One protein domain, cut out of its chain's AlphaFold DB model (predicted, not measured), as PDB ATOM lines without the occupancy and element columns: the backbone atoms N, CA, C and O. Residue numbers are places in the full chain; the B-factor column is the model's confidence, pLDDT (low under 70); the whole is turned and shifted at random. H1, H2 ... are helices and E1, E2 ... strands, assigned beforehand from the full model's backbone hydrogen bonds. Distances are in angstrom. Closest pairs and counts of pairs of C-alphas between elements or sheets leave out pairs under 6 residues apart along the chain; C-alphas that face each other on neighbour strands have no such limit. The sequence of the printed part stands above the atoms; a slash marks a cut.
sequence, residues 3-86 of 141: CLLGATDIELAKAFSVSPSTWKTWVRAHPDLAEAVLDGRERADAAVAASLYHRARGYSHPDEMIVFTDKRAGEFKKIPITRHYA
ATOM      1  N   CYS A   3      35.021 -30.040  42.084       75.81
ATOM      2  CA  CYS A   3      36.244 -30.852  42.173       75.81
ATOM      3  C   CYS A   3      36.335 -31.939  41.088       75.81
ATOM      4  O   CYS A   3      37.426 -32.229  40.618       75.81
ATOM      5  N   LEU A   4      35.196 -32.476  40.626       76.00
ATOM      6  CA  LEU A   4      35.153 -33.448  39.524       76.00
ATOM      7  C   LEU A   4      35.585 -32.841  38.182       76.00
ATOM      8  O   LEU A   4      35.958 -33.570  37.272       76.00
ATOM      9  N   LEU A   5      35.539 -31.513  38.067       79.25
ATOM     10  CA  LEU A   5      36.004 -30.763  36.901       79.25
ATOM     11  C   LEU A   5      37.480 -30.346  37.028       79.25
ATOM     12  O   LEU A   5      37.961 -29.583  36.199       79.25
ATOM     13  N   GLY A   6      38.191 -30.809  38.065       78.44
ATOM     14  CA  GLY A   6      39.582 -30.432  38.318       78.44
ATOM     15  C   GLY A   6      39.749 -29.018  38.881       78.44
ATOM     16  O   GLY A   6      40.827 -28.444  38.754       78.44
ATOM     17  N   ALA A   7      38.701 -28.447  39.491       85.94
ATOM     18  CA  ALA A   7      38.747 -27.079  39.997       85.94
ATOM     19  C   ALA A   7      39.837 -26.886  41.069       85.94
ATOM     20  O   ALA A   7      39.877 -27.569  42.101       85.94
ATOM     21  N   THR A   8      40.688 -25.894  40.833       87.00
ATOM     22  CA  THR A   8      41.706 -25.410  41.767       87.00
ATOM     23  C   THR A   8      41.073 -24.648  42.933       87.00
ATOM     24  O   THR A   8      39.939 -24.178  42.854       87.00
ATOM     25  N   ASP A   9      41.819 -24.442  44.023       87.81
ATOM     26  CA  ASP A   9      41.339 -23.644  45.165       87.81
ATOM     27  C   ASP A   9      40.930 -22.212  44.775       87.81
ATOM     28  O   ASP A   9      40.051 -21.627  45.401       87.81
ATOM     29  N   ILE A  10      41.543 -21.645  43.730       90.19
ATOM     30  CA  ILE A  10      41.201 -20.314  43.212       90.19
ATOM     31  C   ILE A  10      39.835 -20.346  42.517       90.19
ATOM     32  O   ILE A  10      39.017 -19.448  42.710       90.19
ATOM     33  N   GLU A  11      39.573 -21.384  41.726       90.00
ATOM     34  CA  GLU A  11      38.301 -21.561  41.023       90.00
ATOM     35  C   GLU A  11      37.170 -21.913  41.987       90.00
ATOM     36  O   GLU A  11      36.061 -21.402  41.832       90.00
ATOM     37  N   LEU A  12      37.457 -22.709  43.021       90.38
ATOM     38  CA  LEU A  12      36.524 -22.969  44.116       90.38
ATOM     39  C   LEU A  12      36.197 -21.670  44.860       90.38
ATOM     40  O   LEU A  12      35.025 -21.332  44.997       90.38
ATOM     41  N   ALA A  13      37.208 -20.886  45.246       92.50
ATOM     42  CA  ALA A  13      36.995 -19.588  45.887       92.50
ATOM     43  C   ALA A  13      36.132 -18.652  45.021       92.50
ATOM     44  O   ALA A  13      35.167 -18.063  45.513       92.50
ATOM     45  N   LYS A  14      36.406 -18.588  43.712       92.62
ATOM     46  CA  LYS A  14      35.610 -17.808  42.757       92.62
ATOM     47  C   LYS A  14      34.168 -18.310  42.657       92.62
ATOM     48  O   LYS A  14      33.252 -17.494  42.643       92.62
ATOM     49  N   ALA A  15      33.954 -19.624  42.613       91.56
ATOM     50  CA  ALA A  15      32.620 -20.214  42.537       91.56
ATOM     51  C   ALA A  15      31.773 -19.909  43.782       91.56
ATOM     52  O   ALA A  15      30.577 -19.652  43.664       91.56
ATOM     53  N   PHE A  16      32.400 -19.865  44.958       91.06
ATOM     54  CA  PHE A  16      31.749 -19.461  46.207       91.06
ATOM     55  C   PHE A  16      31.747 -17.940  46.437       91.06
ATOM     56  O   PHE A  16      31.286 -17.489  47.480       91.06
ATOM     57  N   SER A  17      32.227 -17.142  45.474       94.44
ATOM     58  CA  SER A  17      32.335 -15.676  45.577       94.44
ATOM     59  C   SER A  17      33.106 -15.198  46.815       94.44
ATOM     60  O   SER A  17      32.799 -14.159  47.397       94.44
ATOM     61  N   VAL A  18      34.133 -15.952  47.217       95.00
ATOM     62  CA  VAL A  18      35.018 -15.618  48.337       95.00
ATOM     63  C   VAL A  18      36.450 -15.401  47.861       95.00
ATOM     64  O   VAL A  18      36.861 -15.848  46.791       95.00
ATOM     65  N   SER A  19      37.250 -14.719  48.679       95.31
ATOM     66  CA  SER A  19      38.680 -14.597  48.400       95.31
ATOM     67  C   SER A  19      39.398 -15.949  48.592       95.31
ATOM     68  O   SER A  19      38.980 -16.753  49.434       95.31
ATOM     69  N   PRO A  20      40.516 -16.215  47.887       93.62
ATOM     70  CA  PRO A  20      41.293 -17.442  48.088       93.62
ATOM     71  C   PRO A  20      41.808 -17.624  49.523       93.62
ATOM     72  O   PRO A  20      41.968 -18.752  49.989       93.62
ATOM     73  N   SER A  21      42.064 -16.528  50.247       95.00
ATOM     74  CA  SER A  21      42.437 -16.574  51.664       95.00
ATOM     75  C   SER A  21      41.255 -16.994  52.539       95.00
ATOM     76  O   SER A  21      41.423 -17.862  53.391       95.00
ATOM     77  N   THR A  22      40.056 -16.459  52.287       94.69
ATOM     78  CA  THR A  22      38.819 -16.887  52.962       94.69
ATOM     79  C   THR A  22      38.542 -18.369  52.723       94.69
ATOM     80  O   THR A  22      38.286 -19.094  53.681       94.69
ATOM     81  N   TRP A  23      38.675 -18.839  51.480       94.75
ATOM     82  CA  TRP A  23      38.521 -20.255  51.134       94.75
ATOM     83  C   TRP A  23      39.471 -21.155  51.934       94.75
ATOM     84  O   TRP A  23      39.033 -22.108  52.576       94.75
ATOM     85  N   LYS A  24      40.767 -20.817  51.980       93.12
ATOM     86  CA  LYS A  24      41.753 -21.577  52.769       93.12
ATOM     87  C   LYS A  24      41.415 -21.602  54.259       93.12
ATOM     88  O   LYS A  24      41.581 -22.639  54.902       93.12
ATOM     89  N   THR A  25      40.938 -20.487  54.808       95.38
ATOM     90  CA  THR A  25      40.482 -20.425  56.202       95.38
ATOM     91  C   THR A  25      39.281 -21.336  56.430       95.38
ATOM     92  O   THR A  25      39.262 -22.061  57.419       95.38
ATOM     93  N   TRP A  26      38.310 -21.357  55.514       94.69
ATOM     94  CA  TRP A  26      37.138 -22.228  55.615       94.69
ATOM     95  C   TRP A  26      37.509 -23.704  55.590       94.69
ATOM     96  O   TRP A  26      37.060 -24.439  56.463       94.69
ATOM     97  N   VAL A  27      38.366 -24.110  54.652       92.81
ATOM     98  CA  VAL A  27      38.858 -25.491  54.549       92.81
ATOM     99  C   VAL A  27      39.626 -25.898  55.811       92.81
ATOM    100  O   VAL A  27      39.472 -27.014  56.289       92.81
ATOM    101  N   ARG A  28      40.423 -24.995  56.402       93.69
ATOM    102  CA  ARG A  28      41.134 -25.281  57.660       93.69
ATOM    103  C   ARG A  28      40.196 -25.363  58.867       93.69
ATOM    104  O   ARG A  28      40.451 -26.149  59.771       93.69
ATOM    105  N   ALA A  29      39.172 -24.517  58.912       95.50
ATOM    106  CA  ALA A  29      38.259 -24.417  60.048       95.50
ATOM    107  C   ALA A  29      37.173 -25.507  60.056       95.50
ATOM    108  O   ALA A  29      36.650 -25.813  61.122       95.50
ATOM    109  N   HIS A  30      36.847 -26.092  58.898       94.06
ATOM    110  CA  HIS A  30      35.775 -27.079  58.752       94.06
ATOM    111  C   HIS A  30      36.326 -28.386  58.158       94.06
ATOM    112  O   HIS A  30      36.451 -28.488  56.933       94.06
ATOM    113  N   PRO A  31      36.642 -29.393  58.996       93.69
ATOM    114  CA  PRO A  31      37.142 -30.692  58.541       93.69
ATOM    115  C   PRO A  31      36.231 -31.370  57.512       93.69
ATOM    116  O   PRO A  31      36.728 -31.845  56.497       93.69
ATOM    117  N   ASP A  32      34.912 -31.311  57.704       94.44
ATOM    118  CA  ASP A  32      33.927 -31.908  56.789       94.44
ATOM    119  C   ASP A  32      34.014 -31.308  55.374       94.44
ATOM    120  O   ASP A  32      33.881 -32.002  54.366       94.44
ATOM    121  N   LEU A  33      34.285 -29.998  55.277       91.50
ATOM    122  CA  LEU A  33      34.494 -29.329  53.992       91.50
ATOM    123  C   LEU A  33      35.810 -29.779  53.349       91.50
ATOM    124  O   LEU A  33      35.860 -29.980  52.136       91.50
ATOM    125  N   ALA A  34      36.871 -29.932  54.143       91.69
ATOM    126  CA  ALA A  34      38.153 -30.426  53.653       91.69
ATOM    127  C   ALA A  34      38.038 -31.861  53.119       91.69
ATOM    128  O   ALA A  34      38.540 -32.143  52.029       91.69
ATOM    129  N   GLU A  35      37.330 -32.731  53.840       92.75
ATOM    130  CA  GLU A  35      37.060 -34.110  53.429       92.75
ATOM    131  C   GLU A  35      36.249 -34.151  52.130       92.75
ATOM    132  O   GLU A  35      36.648 -34.816  51.176       92.75
ATOM    133  N   ALA A  36      35.174 -33.364  52.028       91.00
ATOM    134  CA  ALA A  36      34.360 -33.303  50.814       91.00
ATOM    135  C   ALA A  36      35.150 -32.808  49.586       91.00
ATOM    136  O   ALA A  36      34.935 -33.275  48.462       91.00
ATOM    137  N   VAL A  37      36.070 -31.853  49.774       89.44
ATOM    138  CA  VAL A  37      36.949 -31.368  48.698       89.44
ATOM    139  C   VAL A  37      37.950 -32.445  48.285       89.44
ATOM    140  O   VAL A  37      38.180 -32.607  47.083       89.44
ATOM    141  N   LEU A  38      38.518 -33.175  49.248       89.38
ATOM    142  CA  LEU A  38      39.459 -34.266  49.003       89.38
ATOM    143  C   LEU A  38      38.791 -35.432  48.261       89.38
ATOM    144  O   LEU A  38      39.248 -35.769  47.171       89.38
ATOM    145  N   ASP A  39      37.671 -35.958  48.766       89.69
ATOM    146  CA  ASP A  39      36.895 -37.029  48.114       89.69
ATOM    147  C   ASP A  39      36.500 -36.626  46.685       89.69
ATOM    148  O   ASP A  39      36.643 -37.385  45.725       89.69
ATOM    149  N   GLY A  40      36.079 -35.371  46.500       87.31
ATOM    150  CA  GLY A  40      35.756 -34.846  45.179       87.31
ATOM    151  C   GLY A  40      36.933 -34.855  44.195       87.31
ATOM    152  O   GLY A  40      36.706 -35.055  43.000       87.31
ATOM    153  N   ARG A  41      38.164 -34.627  44.669       87.69
ATOM    154  CA  ARG A  41      39.388 -34.672  43.849       87.69
ATOM    155  C   ARG A  41      39.814 -36.108  43.576       87.69
ATOM    156  O   ARG A  41      40.050 -36.452  42.424       87.69
ATOM    157  N   GLU A  42      39.805 -36.958  44.597       88.69
ATOM    158  CA  GLU A  42      40.147 -38.376  44.462       88.69
ATOM    159  C   GLU A  42      39.232 -39.092  43.467       88.69
ATOM    160  O   GLU A  42      39.702 -39.868  42.637       88.69
ATOM    161  N   ARG A  43      37.931 -38.783  43.470       85.88
ATOM    162  CA  ARG A  43      36.993 -39.309  42.465       85.88
ATOM    163  C   ARG A  43      37.315 -38.843  41.049       85.88
ATOM    164  O   ARG A  43      37.172 -39.628  40.111       85.88
ATOM    165  N   ALA A  44      37.724 -37.586  40.887       83.50
ATOM    166  CA  ALA A  44      38.122 -37.047  39.589       83.50
ATOM    167  C   ALA A  44      39.363 -37.785  39.065       83.50
ATOM    168  O   ALA A  44      39.364 -38.299  37.945       83.50
ATOM    169  N   ASP A  45      40.374 -37.925  39.922       86.00
ATOM    170  CA  ASP A  45      41.618 -38.624  39.609       86.00
ATOM    171  C   ASP A  45      41.371 -40.109  39.317       86.00
ATOM    172  O   ASP A  45      41.902 -40.653  38.344       86.00
ATOM    173  N   ALA A  46      40.505 -40.767  40.094       86.00
ATOM    174  CA  ALA A  46      40.121 -42.159  39.882       86.00
ATOM    175  C   ALA A  46      39.427 -42.369  38.525       86.00
ATOM    176  O   ALA A  46      39.720 -43.346  37.831       86.00
ATOM    177  N   ALA A  47      38.551 -41.449  38.108       85.69
ATOM    178  CA  ALA A  47      37.884 -41.520  36.808       85.69
ATOM    179  C   ALA A  47      38.880 -41.397  35.639       85.69
ATOM    180  O   ALA A  47      38.795 -42.142  34.651       85.69
ATOM    181  N   VAL A  48      39.866 -40.504  35.767       85.94
ATOM    182  CA  VAL A  48      40.953 -40.368  34.786       85.94
ATOM    183  C   VAL A  48      41.829 -41.619  34.775       85.94
ATOM    184  O   VAL A  48      42.119 -42.148  33.701       85.94
ATOM    185  N   ALA A  49      42.200 -42.143  35.944       85.75
ATOM    186  CA  ALA A  49      43.007 -43.355  36.064       85.75
ATOM    187  C   ALA A  49      42.316 -44.576  35.433       85.75
ATOM    188  O   ALA A  49      42.956 -45.329  34.696       85.75
ATOM    189  N   ALA A  50      41.007 -44.741  35.650       86.00
ATOM    190  CA  ALA A  50      40.212 -45.791  35.013       86.00
ATOM    191  C   ALA A  50      40.202 -45.640  33.484       86.00
ATOM    192  O   ALA A  50      40.474 -46.596  32.755       86.00
ATOM    193  N   SER A  51      39.967 -44.424  32.988       85.88
ATOM    194  CA  SER A  51      39.974 -44.127  31.550       85.88
ATOM    195  C   SER A  51      41.340 -44.403  30.912       85.88
ATOM    196  O   SER A  51      41.427 -44.991  29.831       85.88
ATOM    197  N   LEU A  52      42.423 -44.028  31.596       86.88
ATOM    198  CA  LEU A  52      43.786 -44.291  31.144       86.88
ATOM    199  C   LEU A  52      44.082 -45.792  31.106       86.88
ATOM    200  O   LEU A  52      44.663 -46.273  30.136       86.88
ATOM    201  N   TYR A  53      43.642 -46.539  32.117       84.69
ATOM    202  CA  TYR A  53      43.778 -47.992  32.155       84.69
ATOM    203  C   TYR A  53      43.040 -48.673  30.991       84.69
ATOM    204  O   TYR A  53      43.605 -49.556  30.342       84.69
ATOM    205  N   HIS A  54      41.827 -48.220  30.656       85.94
ATOM    206  CA  HIS A  54      41.104 -48.697  29.471       85.94
ATOM    207  C   HIS A  54      41.875 -48.431  28.171       85.94
ATOM    208  O   HIS A  54      41.966 -49.310  27.315       85.94
ATOM    209  N   ARG A  55      42.496 -47.253  28.034       86.69
ATOM    210  CA  ARG A  55      43.339 -46.927  26.870       86.69
ATOM    211  C   ARG A  55      44.634 -47.739  26.827       86.69
ATOM    212  O   ARG A  55      45.040 -48.158  25.748       86.69
ATOM    213  N   ALA A  56      45.259 -47.984  27.975       86.81
ATOM    214  CA  ALA A  56      46.481 -48.780  28.080       86.81
ATOM    215  C   ALA A  56      46.236 -50.269  27.776       86.81
ATOM    216  O   ALA A  56      47.127 -50.957  27.296       86.81
ATOM    217  N   ARG A  57      45.030 -50.787  28.028       85.81
ATOM    218  CA  ARG A  57      44.669 -52.172  27.683       85.81
ATOM    219  C   ARG A  57      44.166 -52.354  26.260       85.81
ATOM    220  O   ARG A  57      44.155 -53.482  25.775       85.81
ATOM    221  N   GLY A  58      43.740 -51.272  25.617       85.06
ATOM    222  CA  GLY A  58      42.876 -51.360  24.451       85.06
ATOM    223  C   GLY A  58      41.459 -51.783  24.846       85.06
ATOM    224  O   GLY A  58      41.225 -52.413  25.883       85.06
ATOM    225  N   TYR A  59      40.488 -51.391  24.032       84.50
ATOM    226  CA  TYR A  59      39.086 -51.715  24.267       84.50
ATOM    227  C   TYR A  59      38.317 -51.790  22.953       84.50
ATOM    228  O   TYR A  59      38.695 -51.185  21.951       84.50
ATOM    229  N   SER A  60      37.208 -52.519  22.975       85.69
ATOM    230  CA  SER A  60      36.264 -52.594  21.864       85.69
ATOM    231  C   SER A  60      34.973 -51.896  22.257       85.69
ATOM    232  O   SER A  60      34.482 -52.101  23.367       85.69
ATOM    233  N   HIS A  61      34.418 -51.089  21.356       83.75
ATOM    234  CA  HIS A  61      33.127 -50.440  21.567       83.75
ATOM    235  C   HIS A  61      32.194 -50.714  20.379       83.75
ATOM    236  O   HIS A  61      32.656 -50.676  19.230       83.75
ATOM    237  N   PRO A  62      30.906 -51.025  20.622       84.06
ATOM    238  CA  PRO A  62      29.914 -51.084  19.558       84.06
ATOM    239  C   PRO A  62      29.748 -49.699  18.932       84.06
ATOM    240  O   PRO A  62      29.560 -48.708  19.624       84.06
ATOM    241  N   ASP A  63      29.819 -49.635  17.616       84.44
ATOM    242  CA  ASP A  63      29.629 -48.435  16.817       84.44
ATOM    243  C   ASP A  63      28.608 -48.731  15.708       84.44
ATOM    244  O   ASP A  63      28.344 -49.887  15.370       84.44
ATOM    245  N   GLU A  64      28.025 -47.694  15.125       82.12
ATOM    246  CA  GLU A  64      27.090 -47.815  14.011       82.12
ATOM    247  C   GLU A  64      27.704 -47.183  12.762       82.12
ATOM    248  O   GLU A  64      27.960 -45.979  12.705       82.12
ATOM    249  N   MET A  65      27.910 -47.981  11.712       75.44
ATOM    250  CA  MET A  65      28.220 -47.419  10.398       75.44
ATOM    251  C   MET A  65      26.923 -47.037   9.703       75.44
ATOM    252  O   MET A  65      26.066 -47.893   9.472       75.44
ATOM    253  N   ILE A  66      26.796 -45.767   9.328       77.19
ATOM    254  CA  ILE A  66      25.718 -45.306   8.456       77.19
ATOM    255  C   ILE A  66      26.182 -45.493   7.013       77.19
ATOM    256  O   ILE A  66      27.111 -44.824   6.560       77.19
ATOM    257  N   VAL A  67      25.544 -46.414   6.295       75.81
ATOM    258  CA  VAL A  67      25.781 -46.638   4.864       75.81
ATOM    259  C   VAL A  67      24.592 -46.082   4.085       75.81
ATOM    260  O   VAL A  67      23.446 -46.475   4.315       75.81
ATOM    261  N   PHE A  68      24.858 -45.155   3.164       72.12
ATOM    262  CA  PHE A  68      23.847 -44.628   2.247       72.12
ATOM    263  C   PHE A  68      23.624 -45.633   1.120       72.12
ATOM    264  O   PHE A  68      24.563 -45.952   0.389       72.12
ATOM    265  N   THR A  69      22.398 -46.139   1.004       66.12
ATOM    266  CA  THR A  69      22.065 -47.183   0.020       66.12
ATOM    267  C   THR A  69      21.683 -46.562  -1.326       66.12
ATOM    268  O   THR A  69      22.055 -47.092  -2.369       66.12
ATOM    269  N   ASP A  70      21.046 -45.385  -1.316       60.53
ATOM    270  CA  ASP A  70      20.728 -44.615  -2.521       60.53
ATOM    271  C   ASP A  70      20.883 -43.105  -2.260       60.53
ATOM    272  O   ASP A  70      20.291 -42.544  -1.334       60.53
ATOM    273  N   LYS A  71      21.686 -42.420  -3.086       61.12
ATOM    274  CA  LYS A  71      21.950 -40.974  -2.963       61.12
ATOM    275  C   LYS A  71      20.742 -40.107  -3.344       61.12
ATOM    276  O   LYS A  71      20.766 -38.912  -3.060       61.12
ATOM    277  N   ARG A  72      19.717 -40.668  -4.002       61.09
ATOM    278  CA  ARG A  72      18.526 -39.926  -4.463       61.09
ATOM    279  C   ARG A  72      17.288 -40.114  -3.585       61.09
ATOM    280  O   ARG A  72      16.473 -39.200  -3.529       61.09
ATOM    281  N   ALA A  73      17.156 -41.251  -2.900       64.00
ATOM    282  CA  ALA A  73      15.980 -41.581  -2.085       64.00
ATOM    283  C   ALA A  73      16.126 -41.225  -0.592       64.00
ATOM    284  O   ALA A  73      15.148 -41.252   0.147       64.00
ATOM    285  N   GLY A  74      17.335 -40.877  -0.132       64.06
ATOM    286  CA  GLY A  74      17.577 -40.506   1.268       64.06
ATOM    287  C   GLY A  74      17.556 -41.682   2.253       64.06
ATOM    288  O   GLY A  74      17.604 -41.459   3.461       64.06
ATOM    289  N   GLU A  75      17.519 -42.927   1.772       64.12
ATOM    290  CA  GLU A  75      17.545 -44.110   2.631       64.12
ATOM    291  C   GLU A  75      18.963 -44.429   3.130       64.12
ATOM    292  O   GLU A  75      19.910 -44.642   2.360       64.12
ATOM    293  N   PHE A  76      19.098 -44.504   4.453       71.62
ATOM    294  CA  PHE A  76      20.320 -44.907   5.138       71.62
ATOM    295  C   PHE A  76      20.092 -46.188   5.944       71.62
ATOM    296  O   PHE A  76      19.062 -46.366   6.591       71.62
ATOM    297  N   LYS A  77      21.090 -47.077   5.937       79.56
ATOM    298  CA  LYS A  77      21.106 -48.294   6.750       79.56
ATOM    299  C   LYS A  77      22.160 -48.156   7.842       79.56
ATOM    300  O   LYS A  77      23.316 -47.850   7.555       79.56
ATOM    301  N   LYS A  78      21.758 -48.408   9.087       79.00
ATOM    302  CA  LYS A  78      22.664 -48.526  10.233       79.00
ATOM    303  C   LYS A  78      23.129 -49.973  10.354       79.00
ATOM    304  O   LYS A  78      22.299 -50.874  10.461       79.00
ATOM    305  N   ILE A  79      24.438 -50.199  10.308       81.50
ATOM    306  CA  ILE A  79      25.043 -51.521  10.508       81.50
ATOM    307  C   ILE A  79      25.822 -51.483  11.828       81.50
ATOM    308  O   ILE A  79      26.727 -50.651  11.945       81.50
ATOM    309  N   PRO A  80      25.509 -52.353  12.808       81.81
ATOM    310  CA  PRO A  80      26.298 -52.451  14.026       81.81
ATOM    311  C   PRO A  80      27.667 -53.053  13.691       81.81
ATOM    312  O   PRO A  80      27.765 -54.154  13.148       81.81
ATOM    313  N   ILE A  81      28.728 -52.327  14.013       86.00
ATOM    314  CA  ILE A  81      30.121 -52.755  13.882       86.00
ATOM    315  C   ILE A  81      30.801 -52.637  15.236       86.00
ATOM    316  O   ILE A  81      30.585 -51.688  15.970       86.00
ATOM    317  N   THR A  82      31.678 -53.577  15.569       86.75
ATOM    318  CA  THR A  82      32.528 -53.431  16.756       86.75
ATOM    319  C   THR A  82      33.830 -52.762  16.341       86.75
ATOM    320  O   THR A  82      34.604 -53.347  15.580       86.75
ATOM    321  N   ARG A  83      34.087 -51.539  16.821       86.81
ATOM    322  CA  ARG A  83      35.375 -50.869  16.606       86.81
ATOM    323  C   ARG A  83      36.342 -51.263  17.710       86.81
ATOM    324  O   ARG A  83      36.056 -51.086  18.891       86.81
ATOM    325  N   HIS A  84      37.489 -51.799  17.306       85.81
ATOM    326  CA  HIS A  84      38.575 -52.166  18.203       85.81
ATOM    327  C   HIS A  84      39.605 -51.035  18.271       85.81
ATOM    328  O   HIS A  84      40.189 -50.655  17.255       85.81
ATOM    329  N   TYR A  85      39.859 -50.531  19.474       84.56
ATOM    330  CA  TYR A  85      40.896 -49.549  19.759       84.56
ATOM    331  C   TYR A  85      42.091 -50.267  20.375       84.56
ATOM    332  O   TYR A  85      42.005 -50.815  21.475       84.56
ATOM    333  N   ALA A  86      43.209 -50.280  19.649       85.06
ATOM    334  CA  ALA A  86      44.446 -50.864  20.147       85.06
ATOM    335  C   ALA A  86      44.964 -50.108  21.391       85.06
ATOM    336  O   ALA A  86      44.678 -48.915  21.543       85.06
TER     337      ALA A  86
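This is residues 3 to 86 of the 141 residues of the protein "Terminase" of Candidatus Rokubacteria bacterium (UniProt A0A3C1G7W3). A long two-stranded hairpin, E1 and E2, makes one end of a stretched-out model, the long helix H3 makes its middle, and at the far end of H3 two short helices, H1 and H2, form a small head. H3 and the hairpin follow each other along the length with just one residue between H3 and E1, while H2 turns a corner at the start of H3 and H1 folds back from H2. The printed part has 84 residues, with three named helices and then two named strands, in the order H1, H2, H3, E1, E2, and its class is mixed, helices and strands. The sheet has the order E1, E2 and is antiparallel. The whole is extended, with a radius of gyration of the C-alphas of 23.0 A, and the C-alphas span 67 by 33 by 17 A along their three main axes.

Begin at the sheet, where strand E1, residues 59 to 68, and strand E2, residues 76 to 85, form a hairpin, antiparallel, with 155 degrees between their N-to-C directions. C-alphas 60 and 84 face each other at 4.4 A, and so do C-alphas 68 and 76 at 4.6 A. Look along the backbones and you will find N 63 and O 81 within hydrogen-bond range at 2.7 A, and N 77 and O 67 at 2.9 A. E2 bends by 53 degrees at residue 80. From the sheet go back along the chain to helix H3, residues 31 to 57; the closest C-alphas of H3 and E2 are those of Arg 55 and Tyr 85, 8.0 A apart. At the other end of H3 find helix H2, residues 20 to 29. H2 and H3 touch only at the corner by their link, the closest C-alphas being those of Val 27 and Ala 34, 5.1 A apart, and H3 touches H2 with residues 33 to 34 alone. Their lines stand about perpendicular, at 75 degrees. Helix H1, residues 9 to 15, touches H2, with the C-alphas of Ala 13 and Pro 20 the closest at 5.3 A. The lines of H1 and H2 are about perpendicular too, at 77 degrees. H1 and H3 are apart, and H1 and H2 are each apart from E1 and from E2. In H1, H2 and H3 every O i to N i+4 pair is within hydrogen-bond range.

Find C-alpha 59 at (39.086, -51.715, 24.267); from there E1 runs 27.7 A to C-alpha 68 at (23.847, -44.628, 2.247). E2 returns over 25.7 A, from Phe 76 to Tyr 85, whose C-alpha is at (40.896, -49.549, 19.759). H3 runs 38.3 A from Pro 31 to Arg 57. H2 is 14.2 A from Pro 20 to Ala 29, and H1 is 9.7 A from Asp 9, with its C-alpha at (41.339, -23.644, 45.165), to Ala 15.

The outline is only just a rod, and the two C-alphas farthest apart are those of Ala 29 and Arg 72, at 69.2 A. The printed part has no cut from residue 3 to residue 86. The links from H1 to H2, H2 to H3 and H3 to E1 are tight, the link from E1 to E2 is short with 7 residues, and no link is long. Look for residues 28 to 33, of which 31 to 33 belong to H3, and residues 48 to 53 of H3: both stretches stand free. The mean pLDDT of the printed part is 85.1, and it falls under 70 at residues 69 to 75, between E1 and E2.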